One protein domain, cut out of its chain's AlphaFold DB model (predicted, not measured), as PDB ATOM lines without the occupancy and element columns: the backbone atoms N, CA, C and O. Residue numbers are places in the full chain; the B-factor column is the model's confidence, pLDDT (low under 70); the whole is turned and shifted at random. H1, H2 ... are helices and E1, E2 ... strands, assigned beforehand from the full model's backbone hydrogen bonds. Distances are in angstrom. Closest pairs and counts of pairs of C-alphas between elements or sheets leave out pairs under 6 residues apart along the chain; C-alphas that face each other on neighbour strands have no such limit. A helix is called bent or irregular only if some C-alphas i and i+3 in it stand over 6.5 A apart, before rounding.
ATOM      1  N   THR A   2      -7.081  33.204 -20.580       85.31
ATOM      2  CA  THR A   2      -7.927  31.996 -20.708       85.31
ATOM      3  C   THR A   2      -7.665  31.271 -22.027       85.31
ATOM      4  O   THR A   2      -7.468  31.912 -23.059       85.31
ATOM      5  N   ASN A   3      -7.666  29.940 -21.999       79.25
ATOM      6  CA  ASN A   3      -7.499  29.061 -23.157       79.25
ATOM      7  C   ASN A   3      -8.498  27.888 -23.126       79.25
ATOM      8  O   ASN A   3      -9.134  27.616 -22.104       79.25
ATOM      9  N   ALA A   4      -8.656  27.221 -24.269       79.62
ATOM     10  CA  ALA A   4      -9.520  26.056 -24.466       79.62
ATOM     11  C   ALA A   4      -8.782  24.705 -24.368       79.62
ATOM     12  O   ALA A   4      -9.405  23.667 -24.547       79.62
ATOM     13  N   TYR A   5      -7.471  24.706 -24.101       73.69
ATOM     14  CA  TYR A   5      -6.686  23.481 -23.943       73.69
ATOM     15  C   TYR A   5      -7.046  22.745 -22.642       73.69
ATOM     16  O   TYR A   5      -7.039  23.339 -21.564       73.69
ATOM     17  N   ASP A   6      -7.340  21.451 -22.761       70.44
ATOM     18  CA  ASP A   6      -7.838  20.568 -21.698       70.44
ATOM     19  C   ASP A   6      -7.036  19.252 -21.580       70.44
ATOM     20  O   ASP A   6      -7.442  18.344 -20.859       70.44
ATOM     21  N   GLY A   7      -5.892  19.148 -22.267       62.88
ATOM     22  CA  GLY A   7      -5.048  17.949 -22.301       62.88
ATOM     23  C   GLY A   7      -5.526  16.901 -23.307       62.88
ATOM     24  O   GLY A   7      -4.823  16.632 -24.285       62.88
ATOM     25  N   ASP A   8      -6.717  16.344 -23.084       57.72
ATOM     26  CA  ASP A   8      -7.183  15.127 -23.764       57.72
ATOM     27  C   ASP A   8      -8.007  15.371 -25.042       57.72
ATOM     28  O   ASP A   8      -7.935  14.560 -25.968       57.72
ATOM     29  N   THR A   9      -8.771  16.467 -25.142       61.88
ATOM     30  CA  THR A   9      -9.762  16.665 -26.228       61.88
ATOM     31  C   THR A   9      -9.433  17.796 -27.200       61.88
ATOM     32  O   THR A   9      -9.750  17.698 -28.385       61.88
ATOM     33  N   ASN A  10      -8.782  18.864 -26.745       63.22
ATOM     34  CA  ASN A  10      -8.573  20.102 -27.502       63.22
ATOM     35  C   ASN A  10      -7.086  20.393 -27.768       63.22
ATOM     36  O   ASN A  10      -6.623  21.525 -27.609       63.22
ATOM     37  N   GLN A  11      -6.329  19.381 -28.211       66.44
ATOM     38  CA  GLN A  11      -4.887  19.499 -28.487       66.44
ATOM     39  C   GLN A  11      -4.536  20.654 -29.441       66.44
ATOM     40  O   GLN A  11      -3.563  21.366 -29.204       66.44
ATOM     41  N   GLY A  12      -5.366  20.916 -30.459       69.44
ATOM     42  CA  GLY A  12      -5.174  22.050 -31.373       69.44
ATOM     43  C   GLY A  12      -5.172  23.422 -30.682       69.44
ATOM     44  O   GLY A  12      -4.530  24.347 -31.167       69.44
ATOM     45  N   SER A  13      -5.821  23.562 -29.523       76.94
ATOM     46  CA  SER A  13      -5.867  24.809 -28.742       76.94
ATOM     47  C   SER A  13      -4.665  25.001 -27.805       76.94
ATOM     48  O   SER A  13      -4.628  25.988 -27.069       76.94
ATOM     49  N   ALA A  14      -3.665  24.108 -27.827       77.12
ATOM     50  CA  ALA A  14      -2.423  24.258 -27.059       77.12
ATOM     51  C   ALA A  14      -1.634  25.531 -27.432       77.12
ATOM     52  O   ALA A  14      -0.916  26.084 -26.602       77.12
ATOM     53  N   ALA A  15      -1.809  26.026 -28.662       81.12
ATOM     54  CA  ALA A  15      -1.214  27.262 -29.164       81.12
ATOM     55  C   ALA A  15      -1.815  28.552 -28.559       81.12
ATOM     56  O   ALA A  15      -1.242  29.633 -28.729       81.12
ATOM     57  N   GLN A  16      -2.958  28.483 -27.863       87.00
ATOM     58  CA  GLN A  16      -3.642  29.683 -27.381       87.00
ATOM     59  C   GLN A  16      -2.839  30.434 -26.310       87.00
ATOM     60  O   GLN A  16      -2.426  29.871 -25.295       87.00
ATOM     61  N   ASN A  17      -2.701  31.748 -26.503       87.62
ATOM     62  CA  ASN A  17      -1.885  32.663 -25.697       87.62
ATOM     63  C   ASN A  17      -0.364  32.374 -25.726       87.62
ATOM     64  O   ASN A  17       0.365  32.854 -24.854       87.62
ATOM     65  N   PHE A  18       0.143  31.620 -26.711       86.69
ATOM     66  CA  PHE A  18       1.584  31.378 -26.860       86.69
ATOM     67  C   PHE A  18       2.364  32.700 -26.995       86.69
ATOM     68  O   PHE A  18       2.033  33.559 -27.814       86.69
ATOM     69  N   GLY A  19       3.396  32.880 -26.164       86.38
ATOM     70  CA  GLY A  19       4.216  34.097 -26.133       86.38
ATOM     71  C   GLY A  19       3.517  35.360 -25.602       86.38
ATOM     72  O   GLY A  19       4.077  36.445 -25.736       86.38
ATOM     73  N   ALA A  20       2.312  35.255 -25.029       91.19
ATOM     74  CA  ALA A  20       1.577  36.406 -24.503       91.19
ATOM     75  C   ALA A  20       2.116  36.899 -23.145       91.19
ATOM     76  O   ALA A  20       2.560  36.113 -22.306       91.19
ATOM     77  N   VAL A  21       2.013  38.208 -22.904       93.75
ATOM     78  CA  VAL A  21       2.430  38.884 -21.667       93.75
ATOM     79  C   VAL A  21       1.287  39.753 -21.144       93.75
ATOM     80  O   VAL A  21       0.682  40.525 -21.885       93.75
ATOM     81  N   ILE A  22       1.015  39.659 -19.841       94.88
ATOM     82  CA  ILE A  22      -0.023  40.435 -19.158       94.88
ATOM     83  C   ILE A  22       0.528  40.994 -17.841       94.88
ATOM     84  O   ILE A  22       1.106  40.248 -17.051       94.88
ATOM     85  N   ASN A  23       0.389  42.302 -17.609       95.69
ATOM     86  CA  ASN A  23       0.942  42.979 -16.432       95.69
ATOM     87  C   ASN A  23      -0.002  44.072 -15.898       95.69
ATOM     88  O   ASN A  23      -0.517  44.888 -16.664       95.69
ATOM     89  N   GLY A  24      -0.190  44.108 -14.578       94.25
ATOM     90  CA  GLY A  24      -1.112  45.007 -13.878       94.25
ATOM     91  C   GLY A  24      -2.526  44.436 -13.678       94.25
ATOM     92  O   GLY A  24      -2.815  43.287 -14.021       94.25
ATOM     93  N   SER A  25      -3.406  45.234 -13.073       94.88
ATOM     94  CA  SER A  25      -4.655  44.768 -12.450       94.88
ATOM     95  C   SER A  25      -5.841  44.659 -13.413       94.88
ATOM     96  O   SER A  25      -6.031  45.498 -14.287       94.88
ATOM     97  N   PHE A  26      -6.707  43.661 -13.203       95.00
ATOM     98  CA  PHE A  26      -7.967  43.453 -13.944       95.00
ATOM     99  C   PHE A  26      -7.844  43.301 -15.473       95.00
ATOM    100  O   PHE A  26      -8.855  43.325 -16.168       95.00
ATOM    101  N   ASN A  27      -6.635  43.130 -16.014       95.69
ATOM    102  CA  ASN A  27      -6.452  42.892 -17.444       95.69
ATOM    103  C   ASN A  27      -6.879  41.464 -17.826       95.69
ATOM    104  O   ASN A  27      -6.648  40.515 -17.067       95.69
ATOM    105  N   SER A  28      -7.413  41.279 -19.035       94.44
ATOM    106  CA  SER A  28      -7.752  39.966 -19.588       94.44
ATOM    107  C   SER A  28      -7.176  39.741 -20.991       94.44
ATOM    108  O   SER A  28      -7.161  40.618 -21.852       94.44
ATOM    109  N   ILE A  29      -6.717  38.507 -21.217       93.69
ATOM    110  CA  ILE A  29      -6.465  37.937 -22.544       93.69
ATOM    111  C   ILE A  29      -7.364  36.706 -22.626       93.69
ATOM    112  O   ILE A  29      -7.224  35.785 -21.813       93.69
ATOM    113  N   GLU A  30      -8.331  36.739 -23.534       92.56
ATOM    114  CA  GLU A  30      -9.451  35.808 -23.620       92.56
ATOM    115  C   GLU A  30      -9.428  35.077 -24.966       92.56
ATOM    116  O   GLU A  30      -9.807  35.636 -25.996       92.56
ATOM    117  N   SER A  31      -8.992  33.818 -24.940       88.00
ATOM    118  CA  SER A  31      -8.899  32.965 -26.134       88.00
ATOM    119  C   SER A  31      -9.777  31.717 -26.055       88.00
ATOM    120  O   SER A  31     -10.087  31.128 -27.088       88.00
ATOM    121  N   LYS A  32     -10.254  31.339 -24.858       83.00
ATOM    122  CA  LYS A  32     -11.062  30.122 -24.639       83.00
ATOM    123  C   LYS A  32     -12.331  30.039 -25.504       83.00
ATOM    124  O   LYS A  32     -12.766  28.945 -25.836       83.00
ATOM    125  N   THR A  33     -12.930  31.177 -25.840       81.06
ATOM    126  CA  THR A  33     -14.157  31.282 -26.652       81.06
ATOM    127  C   THR A  33     -13.889  31.548 -28.134       81.06
ATOM    128  O   THR A  33     -14.830  31.754 -28.896       81.06
ATOM    129  N   SER A  34     -12.622  31.577 -28.551       76.81
ATOM    130  CA  SER A  34     -12.251  31.794 -29.943       76.81
ATOM    131  C   SER A  34     -12.486  30.534 -30.768       76.81
ATOM    132  O   SER A  34     -12.076  29.447 -30.373       76.81
ATOM    133  N   GLY A  35     -13.038  30.694 -31.974       75.25
ATOM    134  CA  GLY A  35     -13.006  29.644 -33.000       75.25
ATOM    135  C   GLY A  35     -11.599  29.379 -33.561       75.25
ATOM    136  O   GLY A  35     -11.443  28.525 -34.426       75.25
ATOM    137  N   SER A  36     -10.580  30.117 -33.101       79.56
ATOM    138  CA  SER A  36      -9.184  29.947 -33.501       79.56
ATOM    139  C   SER A  36      -8.351  29.254 -32.417       79.56
ATOM    140  O   SER A  36      -8.192  29.751 -31.296       79.56
ATOM    141  N   SER A  37      -7.734  28.140 -32.805       81.06
ATOM    142  CA  SER A  37      -6.667  27.429 -32.085       81.06
ATOM    143  C   SER A  37      -5.464  28.313 -31.741       81.06
ATOM    144  O   SER A  37      -4.810  28.101 -30.725       81.06
ATOM    145  N   VAL A  38      -5.191  29.329 -32.564       81.56
ATOM    146  CA  VAL A  38      -4.019  30.217 -32.469       81.56
ATOM    147  C   VAL A  38      -4.364  31.597 -31.895       81.56
ATOM    148  O   VAL A  38      -3.689  32.577 -32.183       81.56
ATOM    149  N   SER A  39      -5.434  31.700 -31.101       86.81
ATOM    150  CA  SER A  39      -5.888  32.952 -30.474       86.81
ATOM    151  C   SER A  39      -5.017  33.393 -29.290       86.81
ATOM    152  O   SER A  39      -4.580  32.569 -28.487       86.81
ATOM    153  N   GLY A  40      -4.830  34.704 -29.123       85.25
ATOM    154  CA  GLY A  40      -4.092  35.322 -28.017       85.25
ATOM    155  C   GLY A  40      -2.576  35.354 -28.204       85.25
ATOM    156  O   GLY A  40      -1.873  35.808 -27.301       85.25
ATOM    157  N   ILE A  41      -2.055  34.845 -29.325       87.00
ATOM    158  CA  ILE A  41      -0.612  34.704 -29.553       87.00
ATOM    159  C   ILE A  41       0.066  36.075 -29.548       87.00
ATOM    160  O   ILE A  41      -0.417  37.012 -30.179       87.00
ATOM    161  N   ALA A  42       1.201  36.172 -28.852       86.44
ATOM    162  CA  ALA A  42       2.055  37.360 -28.774       86.44
ATOM    163  C   ALA A  42       1.348  38.673 -28.354       86.44
ATOM    164  O   ALA A  42       1.866  39.759 -28.614       86.44
ATOM    165  N   ASN A  43       0.189  38.607 -27.686       90.38
ATOM    166  CA  ASN A  43      -0.450  39.795 -27.115       90.38
ATOM    167  C   ASN A  43       0.371  40.322 -25.929       90.38
ATOM    168  O   ASN A  43       0.715  39.557 -25.027       90.38
ATOM    169  N   ALA A  44       0.622  41.629 -25.891       94.00
ATOM    170  CA  ALA A  44       1.287  42.315 -24.786       94.00
ATOM    171  C   ALA A  44       0.332  43.349 -24.175       94.00
ATOM    172  O   ALA A  44      -0.003  44.343 -24.819       94.00
ATOM    173  N   VAL A  45      -0.122  43.111 -22.942       95.62
ATOM    174  CA  VAL A  45      -1.147  43.925 -22.265       95.62
ATOM    175  C   VAL A  45      -0.610  44.465 -20.940       95.62
ATOM    176  O   VAL A  45      -0.295  43.691 -20.034       95.62
ATOM    177  N   VAL A  46      -0.518  45.790 -20.812       96.94
ATOM    178  CA  VAL A  46       0.076  46.474 -19.651       96.94
ATOM    179  C   VAL A  46      -0.832  47.593 -19.139       96.94
ATOM    180  O   VAL A  46      -1.232  48.480 -19.895       96.94
ATOM    181  N   GLY A  47      -1.105  47.590 -17.832       96.62
ATOM    182  CA  GLY A  47      -1.820  48.660 -17.131       96.62
ATOM    183  C   GLY A  47      -3.028  48.141 -16.356       96.62
ATOM    184  O   GLY A  47      -2.873  47.196 -15.583       96.62
ATOM    185  N   THR A  48      -4.215  48.730 -16.537       96.94
ATOM    186  CA  THR A  48      -5.403  48.391 -15.728       96.94
ATOM    187  C   THR A  48      -6.673  48.175 -16.555       96.94
ATOM    188  O   THR A  48      -7.036  49.018 -17.371       96.94
ATOM    189  N   ALA A  49      -7.406  47.092 -16.281       96.81
ATOM    190  CA  ALA A  49      -8.719  46.789 -16.870       96.81
ATOM    191  C   ALA A  49      -8.754  46.746 -18.415       96.81
ATOM    192  O   ALA A  49      -9.783  47.029 -19.025       96.81
ATOM    193  N   ASN A  50      -7.635  46.407 -19.062       97.12
ATOM    194  CA  ASN A  50      -7.563  46.238 -20.514       97.12
ATOM    195  C   ASN A  50      -7.968  44.816 -20.929       97.12
ATOM    196  O   ASN A  50      -7.621  43.849 -20.250       97.12
ATOM    197  N   ARG A  51      -8.635  44.675 -22.075       96.19
ATOM    198  CA  ARG A  51      -9.200  43.411 -22.566       96.19
ATOM    199  C   ARG A  51      -8.764  43.118 -23.997       96.19
ATOM    200  O   ARG A  51      -9.007  43.920 -24.892       96.19
ATOM    201  N   THR A  52      -8.202  41.938 -24.245       93.94
ATOM    202  CA  THR A  52      -8.020  41.405 -25.608       93.94
ATOM    203  C   THR A  52      -8.788  40.094 -25.734       93.94
ATOM    204  O   THR A  52      -8.512  39.163 -24.977       93.94
ATOM    205  N   HIS A  53      -9.734  40.000 -26.665       92.00
ATOM    206  CA  HIS A  53     -10.630  38.851 -26.812       92.00
ATOM    207  C   HIS A  53     -10.677  38.400 -28.272       92.00
ATOM    208  O   HIS A  53     -11.088  39.166 -29.142       92.00
ATOM    209  N   ASN A  54     -10.266  37.163 -28.554       88.81
ATOM    210  CA  ASN A  54     -10.065  36.669 -29.922       88.81
ATOM    211  C   ASN A  54      -9.173  37.641 -30.734       88.81
ATOM    212  O   ASN A  54      -9.625  38.241 -31.709       88.81
ATOM    213  N   ALA A  55      -7.930  37.868 -30.304       88.25
ATOM    214  CA  ALA A  55      -7.005  38.797 -30.965       88.25
ATOM    215  C   ALA A  55      -5.544  38.341 -30.840       88.25
ATOM    216  O   ALA A  55      -5.214  37.678 -29.856       88.25
ATOM    217  N   ASN A  56      -4.696  38.702 -31.811       89.19
ATOM    218  CA  ASN A  56      -3.318  38.212 -31.955       89.19
ATOM    219  C   ASN A  56      -2.316  39.345 -32.218       89.19
ATOM    220  O   ASN A  56      -2.511  40.128 -33.143       89.19
ATOM    221  N   GLY A  57      -1.196  39.379 -31.494       88.50
ATOM    222  CA  GLY A  57      -0.113  40.352 -31.682       88.50
ATOM    223  C   GLY A  57      -0.487  41.772 -31.259       88.50
ATOM    224  O   GLY A  57       0.125  42.736 -31.716       88.50
ATOM    225  N   THR A  58      -1.518  41.922 -30.425       91.88
ATOM    226  CA  THR A  58      -1.992  43.233 -29.973       91.88
ATOM    227  C   THR A  58      -1.046  43.818 -28.931       91.88
ATOM    228  O   THR A  58      -0.702  43.129 -27.967       91.88
ATOM    229  N   LEU A  59      -0.710  45.100 -29.056       94.25
ATOM    230  CA  LEU A  59       0.030  45.846 -28.037       94.25
ATOM    231  C   LEU A  59      -0.921  46.820 -27.344       94.25
ATOM    232  O   LEU A  59      -1.376  47.781 -27.960       94.25
ATOM    233  N   VAL A  60      -1.219  46.585 -26.068       96.12
ATOM    234  CA  VAL A  60      -2.153  47.403 -25.287       96.12
ATOM    235  C   VAL A  60      -1.438  48.000 -24.081       96.12
ATOM    236  O   VAL A  60      -0.923  47.266 -23.236       96.12
ATOM    237  N   PHE A  61      -1.423  49.330 -23.984       97.00
ATOM    238  CA  PHE A  61      -0.761  50.057 -22.903       97.00
ATOM    239  C   PHE A  61      -1.655  51.176 -22.357       97.00
ATOM    240  O   PHE A  61      -1.964  52.134 -23.067       97.00
ATOM    241  N   GLY A  62      -2.037  51.085 -21.081       96.56
ATOM    242  CA  GLY A  62      -2.821  52.111 -20.389       96.56
ATOM    243  C   GLY A  62      -4.019  51.539 -19.635       96.56
ATOM    244  O   GLY A  62      -3.859  50.592 -18.863       96.56
ATOM    245  N   ALA A  63      -5.210  52.119 -19.799       97.50
ATOM    246  CA  ALA A  63      -6.378  51.747 -18.998       97.50
ATOM    247  C   ALA A  63      -7.667  51.555 -19.810       97.50
ATOM    248  O   ALA A  63      -8.015  52.395 -20.636       97.50
ATOM    249  N   GLY A  64      -8.415  50.487 -19.524       96.94
ATOM    250  CA  GLY A  64      -9.767  50.271 -20.059       96.94
ATOM    251  C   GLY A  64      -9.861  50.055 -21.575       96.94
ATOM    252  O   GLY A  64     -10.951  50.179 -22.126       96.94
ATOM    253  N   ASN A  65      -8.749  49.791 -22.268       97.88
ATOM    254  CA  ASN A  65      -8.758  49.568 -23.715       97.88
ATOM    255  C   ASN A  65      -9.281  48.160 -24.043       97.88
ATOM    256  O   ASN A  65      -8.967  47.202 -23.334       97.88
ATOM    257  N   GLU A  66     -10.022  48.015 -25.140       97.56
ATOM    258  CA  GLU A  66     -10.597  46.740 -25.581       97.56
ATOM    259  C   GLU A  66     -10.249  46.439 -27.046       97.56
ATOM    260  O   GLU A  66     -10.488  47.266 -27.924       97.56
ATOM    261  N   VAL A  67      -9.728  45.240 -27.320       95.88
ATOM    262  CA  VAL A  67      -9.471  44.735 -28.678       95.88
ATOM    263  C   VAL A  67     -10.181  43.394 -28.880       95.88
ATOM    264  O   VAL A  67      -9.846  42.407 -28.221       95.88
ATOM    265  N   THR A  68     -11.149  43.340 -29.794       94.38
ATOM    266  CA  THR A  68     -11.980  42.160 -30.081       94.38
ATOM    267  C   THR A  68     -11.836  41.670 -31.523       94.38
ATOM    268  O   THR A  68     -11.619  42.450 -32.453       94.38
ATOM    269  N   ASN A  69     -11.978  40.356 -31.727       91.19
ATOM    270  CA  ASN A  69     -12.143  39.700 -33.042       91.19
ATOM    271  C   ASN A  69     -11.056  40.037 -34.087       91.19
ATOM    272  O   ASN A  69     -11.267  39.986 -35.302       91.19
ATOM    273  N   SER A  70      -9.873  40.382 -33.593       87.94
ATOM    274  CA  SER A  70      -8.715  40.852 -34.347       87.94
ATOM    275  C   SER A  70      -7.689  39.715 -34.469       87.94
ATOM    276  O   SER A  70      -6.514  39.864 -34.140       87.94
ATOM    277  N   VAL A  71      -8.164  38.524 -34.862       82.94
ATOM    278  CA  VAL A  71      -7.315  37.361 -35.162       82.94
ATOM    279  C   VAL A  71      -6.853  37.453 -36.611       82.94
ATOM    280  O   VAL A  71      -7.622  37.196 -37.537       82.94
ATOM    281  N   ASP A  72      -5.576  37.761 -36.801       77.56
ATOM    282  CA  ASP A  72      -4.831  37.288 -37.969       77.56
ATOM    283  C   ASP A  72      -3.838  36.214 -37.509       77.56
ATOM    284  O   ASP A  72      -3.519  36.135 -36.313       77.56
ATOM    285  N   ASN A  73      -3.355  35.375 -38.424       71.31
ATOM    286  CA  ASN A  73      -2.294  34.433 -38.061       71.31
ATOM    287  C   ASN A  73      -0.990  35.205 -37.741       71.31
ATOM    288  O   ASN A  73      -0.836  36.352 -38.158       71.31
ATOM    289  N   ILE A  74      -0.088  34.608 -36.960       68.19
ATOM    290  CA  ILE A  74       1.236  35.180 -36.613       68.19
ATOM    291  C   ILE A  74       2.341  34.219 -37.040       68.19
ATOM    292  O   ILE A  74       3.295  34.569 -37.730       68.19
ATOM    293  N   ALA A  75       2.162  32.979 -36.617       69.44
ATOM    294  CA  ALA A  75       2.790  31.768 -37.094       69.44
ATOM    295  C   ALA A  75       1.904  30.631 -36.569       69.44
ATOM    296  O   ALA A  75       1.216  30.815 -35.562       69.44
ATOM    297  N   ASP A  76       1.935  29.463 -37.200       72.62
ATOM    298  CA  ASP A  76       1.373  28.261 -36.588       72.62
ATOM    299  C   ASP A  76       2.402  27.676 -35.604       72.62
ATOM    300  O   ASP A  76       3.444  27.200 -36.065       72.62
ATOM    301  N   PRO A  77       2.166  27.662 -34.276       69.88
ATOM    302  CA  PRO A  77       3.140  27.110 -33.337       69.88
ATOM    303  C   PRO A  77       3.335  25.597 -33.488       69.88
ATOM    304  O   PRO A  77       4.366  25.079 -33.057       69.88
ATOM    305  N   MET A  78       2.409  24.884 -34.142       71.00
ATOM    306  CA  MET A  78       2.592  23.468 -34.476       71.00
ATOM    307  C   MET A  78       3.675  23.269 -35.546       71.00
ATOM    308  O   MET A  78       4.346  22.238 -35.546       71.00
ATOM    309  N   SER A  79       3.938  24.274 -36.391       71.81
ATOM    310  CA  SER A  79       5.052  24.251 -37.354       71.81
ATOM    311  C   SER A  79       6.442  24.346 -36.703       71.81
ATOM    312  O   SER A  79       7.453  24.154 -37.377       71.81
ATOM    313  N   PHE A  80       6.510  24.611 -35.392       74.81
ATOM    314  CA  PHE A  80       7.754  24.640 -34.616       74.81
ATOM    315  C   PHE A  80       8.107  23.285 -33.975       74.81
ATOM    316  O   PHE A  80       9.165  23.150 -33.354       74.81
ATOM    317  N   VAL A  81       7.243  22.271 -34.105       70.50
ATOM    318  CA  VAL A  81       7.503  20.919 -33.589       70.50
ATOM    319  C   VAL A  81       8.667  20.290 -34.361       70.50
ATOM    320  O   VAL A  81       8.597  20.117 -35.575       70.50
ATOM    321  N   GLY A  82       9.741  19.937 -33.650       73.56
ATOM    322  CA  GLY A  82      10.960  19.354 -34.230       73.56
ATOM    323  C   GLY A  82      12.126  20.330 -34.439       73.56
ATOM    324  O   GLY A  82      13.175  19.905 -34.923       73.56
ATOM    325  N   LEU A  83      11.989  21.607 -34.058       83.44
ATOM    326  CA  LEU A  83      13.124  22.535 -33.960       83.44
ATOM    327  C   LEU A  83      13.988  22.190 -32.733       83.44
ATOM    328  O   LEU A  83      13.459  21.953 -31.645       83.44
ATOM    329  N   ASN A  84      15.312  22.169 -32.894       85.81
ATOM    330  CA  ASN A  84      16.242  21.552 -31.937       85.81
ATOM    331  C   ASN A  84      16.982  22.563 -31.049       85.81
ATOM    332  O   ASN A  84      17.697  22.168 -30.127       85.81
ATOM    333  N   SER A  85      16.808  23.867 -31.283       87.94
ATOM    334  CA  SER A  85      17.394  24.910 -30.441       87.94
ATOM    335  C   SER A  85      16.491  26.143 -30.279       87.94
ATOM    336  O   SER A  85      15.711  26.475 -31.177       87.94
ATOM    337  N   PRO A  86      16.636  26.909 -29.176       85.75
ATOM    338  CA  PRO A  86      15.969  28.205 -29.020       85.75
ATOM    339  C   PRO A  86      16.327  29.207 -30.128       85.75
ATOM    340  O   PRO A  86      15.536  30.098 -30.433       85.75
ATOM    341  N   LYS A  87      17.506  29.054 -30.752       89.31
ATOM    342  CA  LYS A  87      17.929  29.863 -31.900       89.31
ATOM    343  C   LYS A  87      17.084  29.543 -33.134       89.31
ATOM    344  O   LYS A  87      16.545  30.473 -33.726       89.31
ATOM    345  N   GLU A  88      16.934  28.264 -33.485       88.75
ATOM    346  CA  GLU A  88      16.076  27.824 -34.598       88.75
ATOM    347  C   GLU A  88      14.634  28.299 -34.407       88.75
ATOM    348  O   GLU A  88      14.065  28.890 -35.320       88.75
ATOM    349  N   LEU A  89      14.073  28.140 -33.201       85.00
ATOM    350  CA  LEU A  89      12.738  28.641 -32.860       85.00
ATOM    351  C   LEU A  89      12.619  30.159 -33.075       85.00
ATOM    352  O   LEU A  89      11.684  30.628 -33.721       85.00
ATOM    353  N   ALA A  90      13.584  30.938 -32.579       85.31
ATOM    354  CA  ALA A  90      13.589  32.391 -32.732       85.31
ATOM    355  C   ALA A  90      13.876  32.854 -34.175       85.31
ATOM    356  O   ALA A  90      13.477  33.953 -34.558       85.31
ATOM    357  N   GLU A  91      14.590  32.072 -34.984       87.50
ATOM    358  CA  GLU A  91      14.803  32.337 -36.415       87.50
ATOM    359  C   GLU A  91      13.556  32.003 -37.234       87.50
ATOM    360  O   GLU A  91      13.136  32.836 -38.041       87.50
ATOM    361  N   LYS A  92      12.906  30.870 -36.951       85.06
ATOM    362  CA  LYS A  92      11.680  30.425 -37.617       85.06
ATOM    363  C   LYS A  92      10.487  31.332 -37.307       85.06
ATOM    364  O   LYS A  92       9.868  31.848 -38.232       85.06
ATOM    365  N   LEU A  93      10.257  31.678 -36.038       82.19
ATOM    366  CA  LEU A  93       9.226  32.648 -35.648       82.19
ATOM    367  C   LEU A  93       9.418  34.009 -36.350       82.19
ATOM    368  O   LEU A  93       8.458  34.598 -36.842       82.19
ATOM    369  N   ARG A  94      10.664  34.498 -36.464       83.19
ATOM    370  CA  ARG A  94      10.958  35.726 -37.225       83.19
ATOM    371  C   ARG A  94      10.754  35.545 -38.728       83.19
ATOM    372  O   ARG A  94      10.420  36.514 -39.400       83.19
ATOM    373  N   GLU A  95      11.026  34.374 -39.298       84.06
ATOM    374  CA  GLU A  95      10.732  34.063 -40.703       84.06
ATOM    375  C   GLU A  95       9.225  34.147 -40.986       84.06
ATOM    376  O   GLU A  95       8.823  34.879 -41.891       84.06
ATOM    377  N   ASP A  96       8.400  33.478 -40.181       79.38
ATOM    378  CA  ASP A  96       6.961  33.350 -40.435       79.38
ATOM    379  C   ASP A  96       6.189  34.656 -40.214       79.38
ATOM    380  O   ASP A  96       5.348  35.004 -41.047       79.38
ATOM    381  N   ILE A  97       6.551  35.444 -39.193       78.56
ATOM    382  CA  ILE A  97       6.004  36.799 -38.991       78.56
ATOM    383  C   ILE A  97       6.254  37.682 -40.227       78.56
ATOM    384  O   ILE A  97       5.360  38.406 -40.664       78.56
ATOM    385  N   ARG A  98       7.459  37.604 -40.818       79.75
ATOM    386  CA  ARG A  98       7.856  38.413 -41.987       79.75
ATOM    387  C   ARG A  98       7.291  37.908 -43.315       79.75
ATOM    388  O   ARG A  98       7.179  38.707 -44.236       79.75
ATOM    389  N   ARG A  99       6.990  36.612 -43.457       76.38
ATOM    390  CA  ARG A  99       6.464  36.047 -44.716       76.38
ATOM    391  C   ARG A  99       4.959  36.201 -44.881       76.38
ATOM    392  O   ARG A  99       4.497  36.321 -46.008       76.38
ATOM    393  N   ASN A 100       4.213  36.153 -43.784       68.25
ATOM    394  CA  ASN A 100       2.760  36.001 -43.816       68.25
ATOM    395  C   ASN A 100       2.016  37.308 -43.444       68.25
ATOM    396  O   ASN A 100       0.880  37.239 -42.974       68.25
ATOM    397  N   ASP A 101       2.681  38.474 -43.562       65.69
ATOM    398  CA  ASP A 101       2.240  39.807 -43.085       65.69
ATOM    399  C   ASP A 101       1.596  39.761 -41.687       65.69
ATOM    400  O   ASP A 101       0.533  40.335 -41.427       65.69
ATOM    401  N   SER A 102       2.191  38.971 -40.796       59.56
ATOM    402  CA  SER A 102       1.397  38.131 -39.902       59.56
ATOM    403  C   SER A 102       1.210  38.723 -38.508       59.56
ATOM    404  O   SER A 102       2.102  38.686 -37.661       59.56
ATOM    405  N   GLY A 103       0.011  39.258 -38.278       60.22
ATOM    406  CA  GLY A 103      -0.495  39.595 -36.954       60.22
ATOM    407  C   GLY A 103      -1.696  40.533 -36.992       60.22
ATOM    408  O   GLY A 103      -1.736  41.506 -37.749       60.22
ATOM    409  N   GLY A 104      -2.657  40.290 -36.101       61.72
ATOM    410  CA  GLY A 104      -3.759  41.203 -35.787       61.72
ATOM    411  C   GLY A 104      -3.290  42.398 -34.953       61.72
ATOM    412  O   GLY A 104      -3.915  42.741 -33.951       61.72
ATOM    413  N   ALA A 105      -2.165  43.002 -35.351       77.81
ATOM    414  CA  ALA A 105      -1.424  44.016 -34.614       77.81
ATOM    415  C   ALA A 105      -2.206  45.334 -34.541       77.81
ATOM    416  O   ALA A 105      -1.961  46.289 -35.281       77.81
ATOM    417  N   VAL A 106      -3.182  45.355 -33.639       92.81
ATOM    418  CA  VAL A 106      -3.782  46.560 -33.088       92.81
ATOM    419  C   VAL A 106      -2.867  47.051 -31.973       92.81
ATOM    420  O   VAL A 106      -2.670  46.357 -30.972       92.81
ATOM    421  N   MET A 107      -2.322  48.252 -32.136       95.31
ATOM    422  CA  MET A 107      -1.694  48.992 -31.046       95.31
ATOM    423  C   MET A 107      -2.741  49.914 -30.419       95.31
ATOM    424  O   MET A 107      -3.285  50.767 -31.114       95.31
ATOM    425  N   ALA A 108      -3.022  49.757 -29.127       96.75
ATOM    426  CA  ALA A 108      -3.936  50.603 -28.364       96.75
ATOM    427  C   ALA A 108      -3.183  51.247 -27.191       96.75
ATOM    428  O   ALA A 108      -2.855  50.574 -26.210       96.75
ATOM    429  N   LEU A 109      -2.886  52.544 -27.297       97.69
ATOM    430  CA  LEU A 109      -2.106  53.291 -26.309       97.69
ATOM    431  C   LEU A 109      -2.934  54.436 -25.718       97.69
ATOM    432  O   LEU A 109      -3.341  55.351 -26.433       97.69
ATOM    433  N   GLY A 110      -3.140  54.401 -24.401       97.06
ATOM    434  CA  GLY A 110      -3.880  55.410 -23.645       97.06
ATOM    435  C   GLY A 110      -5.116  54.843 -22.941       97.06
ATOM    436  O   GLY A 110      -5.016  53.841 -22.231       97.06
ATOM    437  N   GLY A 111      -6.262  55.516 -23.061       96.44
ATOM    438  CA  GLY A 111      -7.443  55.255 -22.228       96.44
ATOM    439  C   GLY A 111      -8.711  54.914 -23.010       96.44
ATOM    440  O   GLY A 111      -9.168  55.718 -23.813       96.44
ATOM    441  N   GLY A 112      -9.340  53.771 -22.738       97.69
ATOM    442  CA  GLY A 112     -10.684  53.460 -23.243       97.69
ATOM    443  C   GLY A 112     -10.804  53.341 -24.767       97.69
ATOM    444  O   GLY A 112     -11.895  53.529 -25.300       97.69
ATOM    445  N   ASN A 113      -9.706  53.082 -25.484       98.44
ATOM    446  CA  ASN A 113      -9.752  52.874 -26.932       98.44
ATOM    447  C   ASN A 113     -10.363  51.498 -27.245       98.44
ATOM    448  O   ASN A 113     -10.042  50.513 -26.575       98.44
ATOM    449  N   LYS A 114     -11.218  51.417 -28.269       98.31
ATOM    450  CA  LYS A 114     -11.952  50.203 -28.648       98.31
ATOM    451  C   LYS A 114     -11.654  49.810 -30.094       98.31
ATOM    452  O   LYS A 114     -11.884  50.596 -31.008       98.31
ATOM    453  N   ALA A 115     -11.214  48.580 -30.316       97.31
ATOM    454  CA  ALA A 115     -10.968  48.025 -31.641       97.31
ATOM    455  C   ALA A 115     -11.732  46.705 -31.821       97.31
ATOM    456  O   ALA A 115     -11.639  45.831 -30.968       97.31
ATOM    457  N   ASP A 116     -12.484  46.544 -32.910       96.38
ATOM    458  CA  ASP A 116     -13.287  45.342 -33.191       96.38
ATOM    459  C   ASP A 116     -13.173  44.964 -34.672       96.38
ATOM    460  O   ASP A 116     -13.419  45.807 -35.533       96.38
ATOM    461  N   TYR A 117     -12.775  43.725 -34.986       94.31
ATOM    462  CA  TYR A 117     -12.399  43.305 -36.352       94.31
ATOM    463  C   TYR A 117     -11.381  44.261 -37.016       94.31
ATOM    464  O   TYR A 117     -11.510  44.612 -38.196       94.31
ATOM    465  N   ALA A 118     -10.369  44.687 -36.253       94.12
ATOM    466  CA  ALA A 118      -9.357  45.655 -36.667       94.12
ATOM    467  C   ALA A 118      -7.984  44.993 -36.882       94.12
ATOM    468  O   ALA A 118      -7.596  44.085 -36.154       94.12
ATOM    469  N   TYR A 119      -7.243  45.432 -37.899       91.06
ATOM    470  CA  TYR A 119      -6.034  44.750 -38.374       91.06
ATOM    471  C   TYR A 119      -4.939  45.761 -38.713       91.06
ATOM    472  O   TYR A 119      -5.214  46.774 -39.359       91.06
ATOM    473  N   ARG A 120      -3.691  45.487 -38.301       90.94
ATOM    474  CA  ARG A 120      -2.496  46.292 -38.642       90.94
ATOM    475  C   ARG A 120      -2.737  47.802 -38.427       90.94
ATOM    476  O   ARG A 120      -2.543  48.599 -39.338       90.94
ATOM    477  N   SER A 121      -3.283  48.171 -37.266       95.31
ATOM    478  CA  SER A 121      -3.879  49.492 -36.996       95.31
ATOM    479  C   SER A 121      -3.456  50.058 -35.634       95.31
ATOM    480  O   SER A 121      -3.037  49.324 -34.743       95.31
ATOM    481  N   GLN A 122      -3.562  51.373 -35.462       97.12
ATOM    482  CA  GLN A 122      -3.042  52.114 -34.314       97.12
ATOM    483  C   GLN A 122      -4.111  53.063 -33.756       97.12
ATOM    484  O   GLN A 122      -4.640  53.903 -34.481       97.12
ATOM    485  N   LEU A 123      -4.432  52.924 -32.472       98.25
ATOM    486  CA  LEU A 123      -5.330  53.793 -31.715       98.25
ATOM    487  C   LEU A 123      -4.519  54.422 -30.577       98.25
ATOM    488  O   LEU A 123      -4.045  53.719 -29.682       98.25
ATOM    489  N   ILE A 124      -4.332  55.738 -30.626       98.44
ATOM    490  CA  ILE A 124      -3.468  56.492 -29.712       98.44
ATOM    491  C   ILE A 124      -4.283  57.627 -29.087       98.44
ATOM    492  O   ILE A 124      -4.941  58.391 -29.789       98.44
ATOM    493  N   GLY A 125      -4.238  57.746 -27.761       98.31
ATOM    494  CA  GLY A 125      -4.986  58.750 -27.006       98.31
ATOM    495  C   GLY A 125      -6.159  58.140 -26.242       98.31
ATOM    496  O   GLY A 125      -5.985  57.136 -25.546       98.31
ATOM    497  N   VAL A 126      -7.337  58.770 -26.288       98.56
ATOM    498  CA  VAL A 126      -8.456  58.423 -25.395       98.56
ATOM    499  C   VAL A 126      -9.786  58.264 -26.134       98.56
ATOM    500  O   VAL A 126     -10.226  59.157 -26.852       98.56
ATOM    501  N   GLY A 127     -10.469  57.143 -25.902       98.25
ATOM    502  CA  GLY A 127     -11.833  56.885 -26.375       98.25
ATOM    503  C   GLY A 127     -11.978  56.648 -27.881       98.25
ATOM    504  O   GLY A 127     -13.102  56.637 -28.380       98.25
ATOM    505  N   ASN A 128     -10.879  56.487 -28.626       98.69
ATOM    506  CA  ASN A 128     -10.947  56.246 -30.067       98.69
ATOM    507  C   ASN A 128     -11.568  54.869 -30.347       98.69
ATOM    508  O   ASN A 128     -11.273  53.898 -29.650       98.69
ATOM    509  N   THR A 129     -12.410  54.774 -31.373       98.62
ATOM    510  CA  THR A 129     -13.114  53.545 -31.761       98.62
ATOM    511  C   THR A 129     -12.798  53.179 -33.207       98.62
ATOM    512  O   THR A 129     -13.029  53.976 -34.110       98.62
ATOM    513  N   LEU A 130     -12.321  51.959 -33.453       98.00
ATOM    514  CA  LEU A 130     -12.106  51.415 -34.794       98.00
ATOM    515  C   LEU A 130     -12.866  50.099 -34.955       98.00
ATOM    516  O   LEU A 130     -12.523  49.099 -34.326       98.00
ATOM    517  N   LYS A 131     -13.893  50.082 -35.804       97.19
ATOM    518  CA  LYS A 131     -14.762  48.917 -35.991       97.19
ATOM    519  C   LYS A 131     -14.824  48.460 -37.445       97.19
ATOM    520  O   LYS A 131     -15.169  49.239 -38.327       97.19
ATOM    521  N   GLY A 132     -14.552  47.187 -37.689       95.12
ATOM    522  CA  GLY A 132     -14.908  46.484 -38.918       95.12
ATOM    523  C   GLY A 132     -16.066  45.509 -38.702       95.12
ATOM    524  O   GLY A 132     -16.820  45.577 -37.728       95.12
ATOM    525  N   THR A 133     -16.163  44.545 -39.607       93.94
ATOM    526  CA  THR A 133     -17.012  43.355 -39.506       93.94
ATOM    527  C   THR A 133     -16.240  42.129 -40.001       93.94
ATOM    528  O   THR A 133     -15.169  42.259 -40.595       93.94
ATOM    529  N   ALA A 134     -16.795  40.927 -39.819       88.19
ATOM    530  CA  ALA A 134     -16.209  39.703 -40.371       88.19
ATOM    531  C   ALA A 134     -16.079  39.724 -41.911       88.19
ATOM    532  O   ALA A 134     -15.151  39.122 -42.444       88.19
ATOM    533  N   ALA A 135     -16.980  40.430 -42.611       88.06
ATOM    534  CA  ALA A 135     -16.955  40.582 -44.068       88.06
ATOM    535  C   ALA A 135     -16.085  41.764 -44.540       88.06
ATOM    536  O   ALA A 135     -15.467  41.686 -45.597       88.06
ATOM    537  N   GLN A 136     -16.014  42.846 -43.757       88.12
ATOM    538  CA  GLN A 136     -15.258  44.060 -44.078       88.12
ATOM    539  C   GLN A 136     -14.395  44.474 -42.876       88.12
ATOM    540  O   GLN A 136     -14.814  45.246 -42.013       88.12
ATOM    541  N   LYS A 137     -13.184  43.910 -42.806       89.62
ATOM    542  CA  LYS A 137     -12.187  44.163 -41.753       89.62
ATOM    543  C   LYS A 137     -11.650  45.597 -41.827       89.62
ATOM    544  O   LYS A 137     -11.288  46.057 -42.908       89.62
ATOM    545  N   ALA A 138     -11.511  46.277 -40.689       93.06
ATOM    546  CA  ALA A 138     -10.920  47.616 -40.649       93.06
ATOM    547  C   ALA A 138      -9.383  47.521 -40.619       93.06
ATOM    548  O   ALA A 138      -8.818  47.088 -39.613       93.06
ATOM    549  N   SER A 139      -8.699  47.903 -41.703       91.50
ATOM    550  CA  SER A 139      -7.270  47.586 -41.906       91.50
ATOM    551  C   SER A 139      -6.384  48.809 -42.183       91.50
ATOM    552  O   SER A 139      -6.801  49.728 -42.880       91.50
ATOM    553  N   TYR A 140      -5.136  48.798 -41.702       92.88
ATOM    554  CA  TYR A 140      -4.122  49.835 -41.984       92.88
ATOM    555  C   TYR A 140      -4.492  51.258 -41.522       92.88
ATOM    556  O   TYR A 140      -4.209  52.230 -42.222       92.88
ATOM    557  N   ASN A 141      -5.146  51.389 -40.364       96.19
ATOM    558  CA  ASN A 141      -5.698  52.660 -39.887       96.19
ATOM    559  C   ASN A 141      -4.898  53.257 -38.715       96.19
ATOM    560  O   ASN A 141      -4.459  52.525 -37.830       96.19
ATOM    561  N   LEU A 142      -4.795  54.584 -38.657       97.94
ATOM    562  CA  LEU A 142      -4.268  55.378 -37.545       97.94
ATOM    563  C   LEU A 142      -5.358  56.326 -37.027       97.94
ATOM    564  O   LEU A 142      -5.840  57.184 -37.763       97.94
ATOM    565  N   LEU A 143      -5.724  56.199 -35.753       98.44
ATOM    566  CA  LEU A 143      -6.591  57.131 -35.029       98.44
ATOM    567  C   LEU A 143      -5.791  57.714 -33.859       98.44
ATOM    568  O   LEU A 143      -5.456  56.987 -32.924       98.44
ATOM    569  N   ASN A 144      -5.486  59.009 -33.905       98.56
ATOM    570  CA  ASN A 144      -4.678  59.700 -32.905       98.56
ATOM    571  C   ASN A 144      -5.436  60.901 -32.313       98.56
ATOM    572  O   ASN A 144      -5.805  61.827 -33.036       98.56
ATOM    573  N   GLY A 145      -5.653  60.895 -30.997       98.31
ATOM    574  CA  GLY A 145      -6.319  61.965 -30.254       98.31
ATOM    575  C   GLY A 145      -7.511  61.474 -29.430       98.31
ATOM    576  O   GLY A 145      -7.369  60.531 -28.646       98.31
ATOM    577  N   TYR A 146      -8.665  62.135 -29.551       98.69
ATOM    578  CA  TYR A 146      -9.804  61.964 -28.638       98.69
ATOM    579  C   TYR A 146     -11.107  61.570 -29.350       98.69
ATOM    580  O   TYR A 146     -11.561  62.275 -30.242       98.69
ATOM    581  N   ARG A 147     -11.750  60.468 -28.935       98.56
ATOM    582  CA  ARG A 147     -13.079  60.007 -29.415       98.56
ATOM    583  C   ARG A 147     -13.249  59.848 -30.939       98.56
ATOM    584  O   ARG A 147     -14.376  59.752 -31.422       98.56
TER     585      ARG A 147
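Overview. This is residues 2 to 147 of the 545 residues of an uncharacterized protein of Anaeroglobus geminatus F0357 (UniProt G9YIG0). The chain winds in stacked turns between two parallel sheets that face each other as a sandwich, like a flattened solenoid. At the other end of the long axis, off both sheets, lie three helices: H1 before the first turn, and H2 and H3 in an excursion between E6 and E7. The printed part has 146 residues, with 72 in named elements, under half; along the chain these are H1, E1 to E6, H2, H3 and E7 to E11. The sheets run E1 E3 E5 E7 E9 E11 and E2 E4 E6 E8 E10, and the class is mixed, helices and strands. The whole is compact, with a radius of gyration of the C-alphas of 15.1 A, and elongated, spanning 48 by 31 by 31 A.

Arrangement. H1, residues 11 to 15, is on neither sheet. One sheet holds E1, residues 21 to 23, E3, 44 to 48, E5, 59 to 63, E7, 106 to 111, E9, 121 to 126, and E11, 142 to 146. In it E1 and E3 are parallel at 13 degrees, with N 23 and O 45 2.9 A apart, within hydrogen-bond range, and E7 and E9 at 1 degrees, with N 123 and O 107 at 2.8 A. The other sheet holds E2, residues 28 to 30, E4, 51 to 55, E6, 66 to 70, E8, 114 to 116, and E10, 129 to 131; there E4 and E6 are parallel at 3 degrees, with N 53 and O 67 at 2.9 A. The two sheets form a sandwich, two sheets face to face, with best planes 19 degrees apart and facing parts 10.6 A centre to centre. H2, residues 77 to 80, and H3, residues 86 to 99, are also on neither sheet. H2 is close to H1 but not clearly touching it, the closest C-alphas being those of Ala 15 and Pro 77, 6.0 A apart. H2 is likewise close to H3 but not clearly touching it, with the C-alphas of Phe 80 and Leu 89 closest at 6.6 A. Every O i to N i+4 pair of H3 is within hydrogen-bond range; H1 has 0 of 1, and 1 of 2 O i to N i+3 pairs, while H2 is too short for an O i to N i+4 pair. H1 is irregular, but only just: C-alphas 12 and 15 are 6.9 A apart.

Along the chain. H1 begins at C-alpha 11, (-4.887, 19.499, -28.487). H3, 20.0 A long, begins at C-alpha 86, (15.969, 28.205, -29.020). E9 is 15.3 A long, E7 14.4 A and E11 12.4 A, ending at C-alpha 146, (-9.804, 61.964, -28.638).

Size, cuts and confidence. The C-alphas farthest apart, those of Asn 84 and Arg 147, are 48.4 A apart. The printed part has no cut, and E2 to E3, with 13 residues, is the long link. Mean pLDDT of the printed part is 87.2; residues 7 to 12, 74 to 75, 77 and 100 to 104 are under 70.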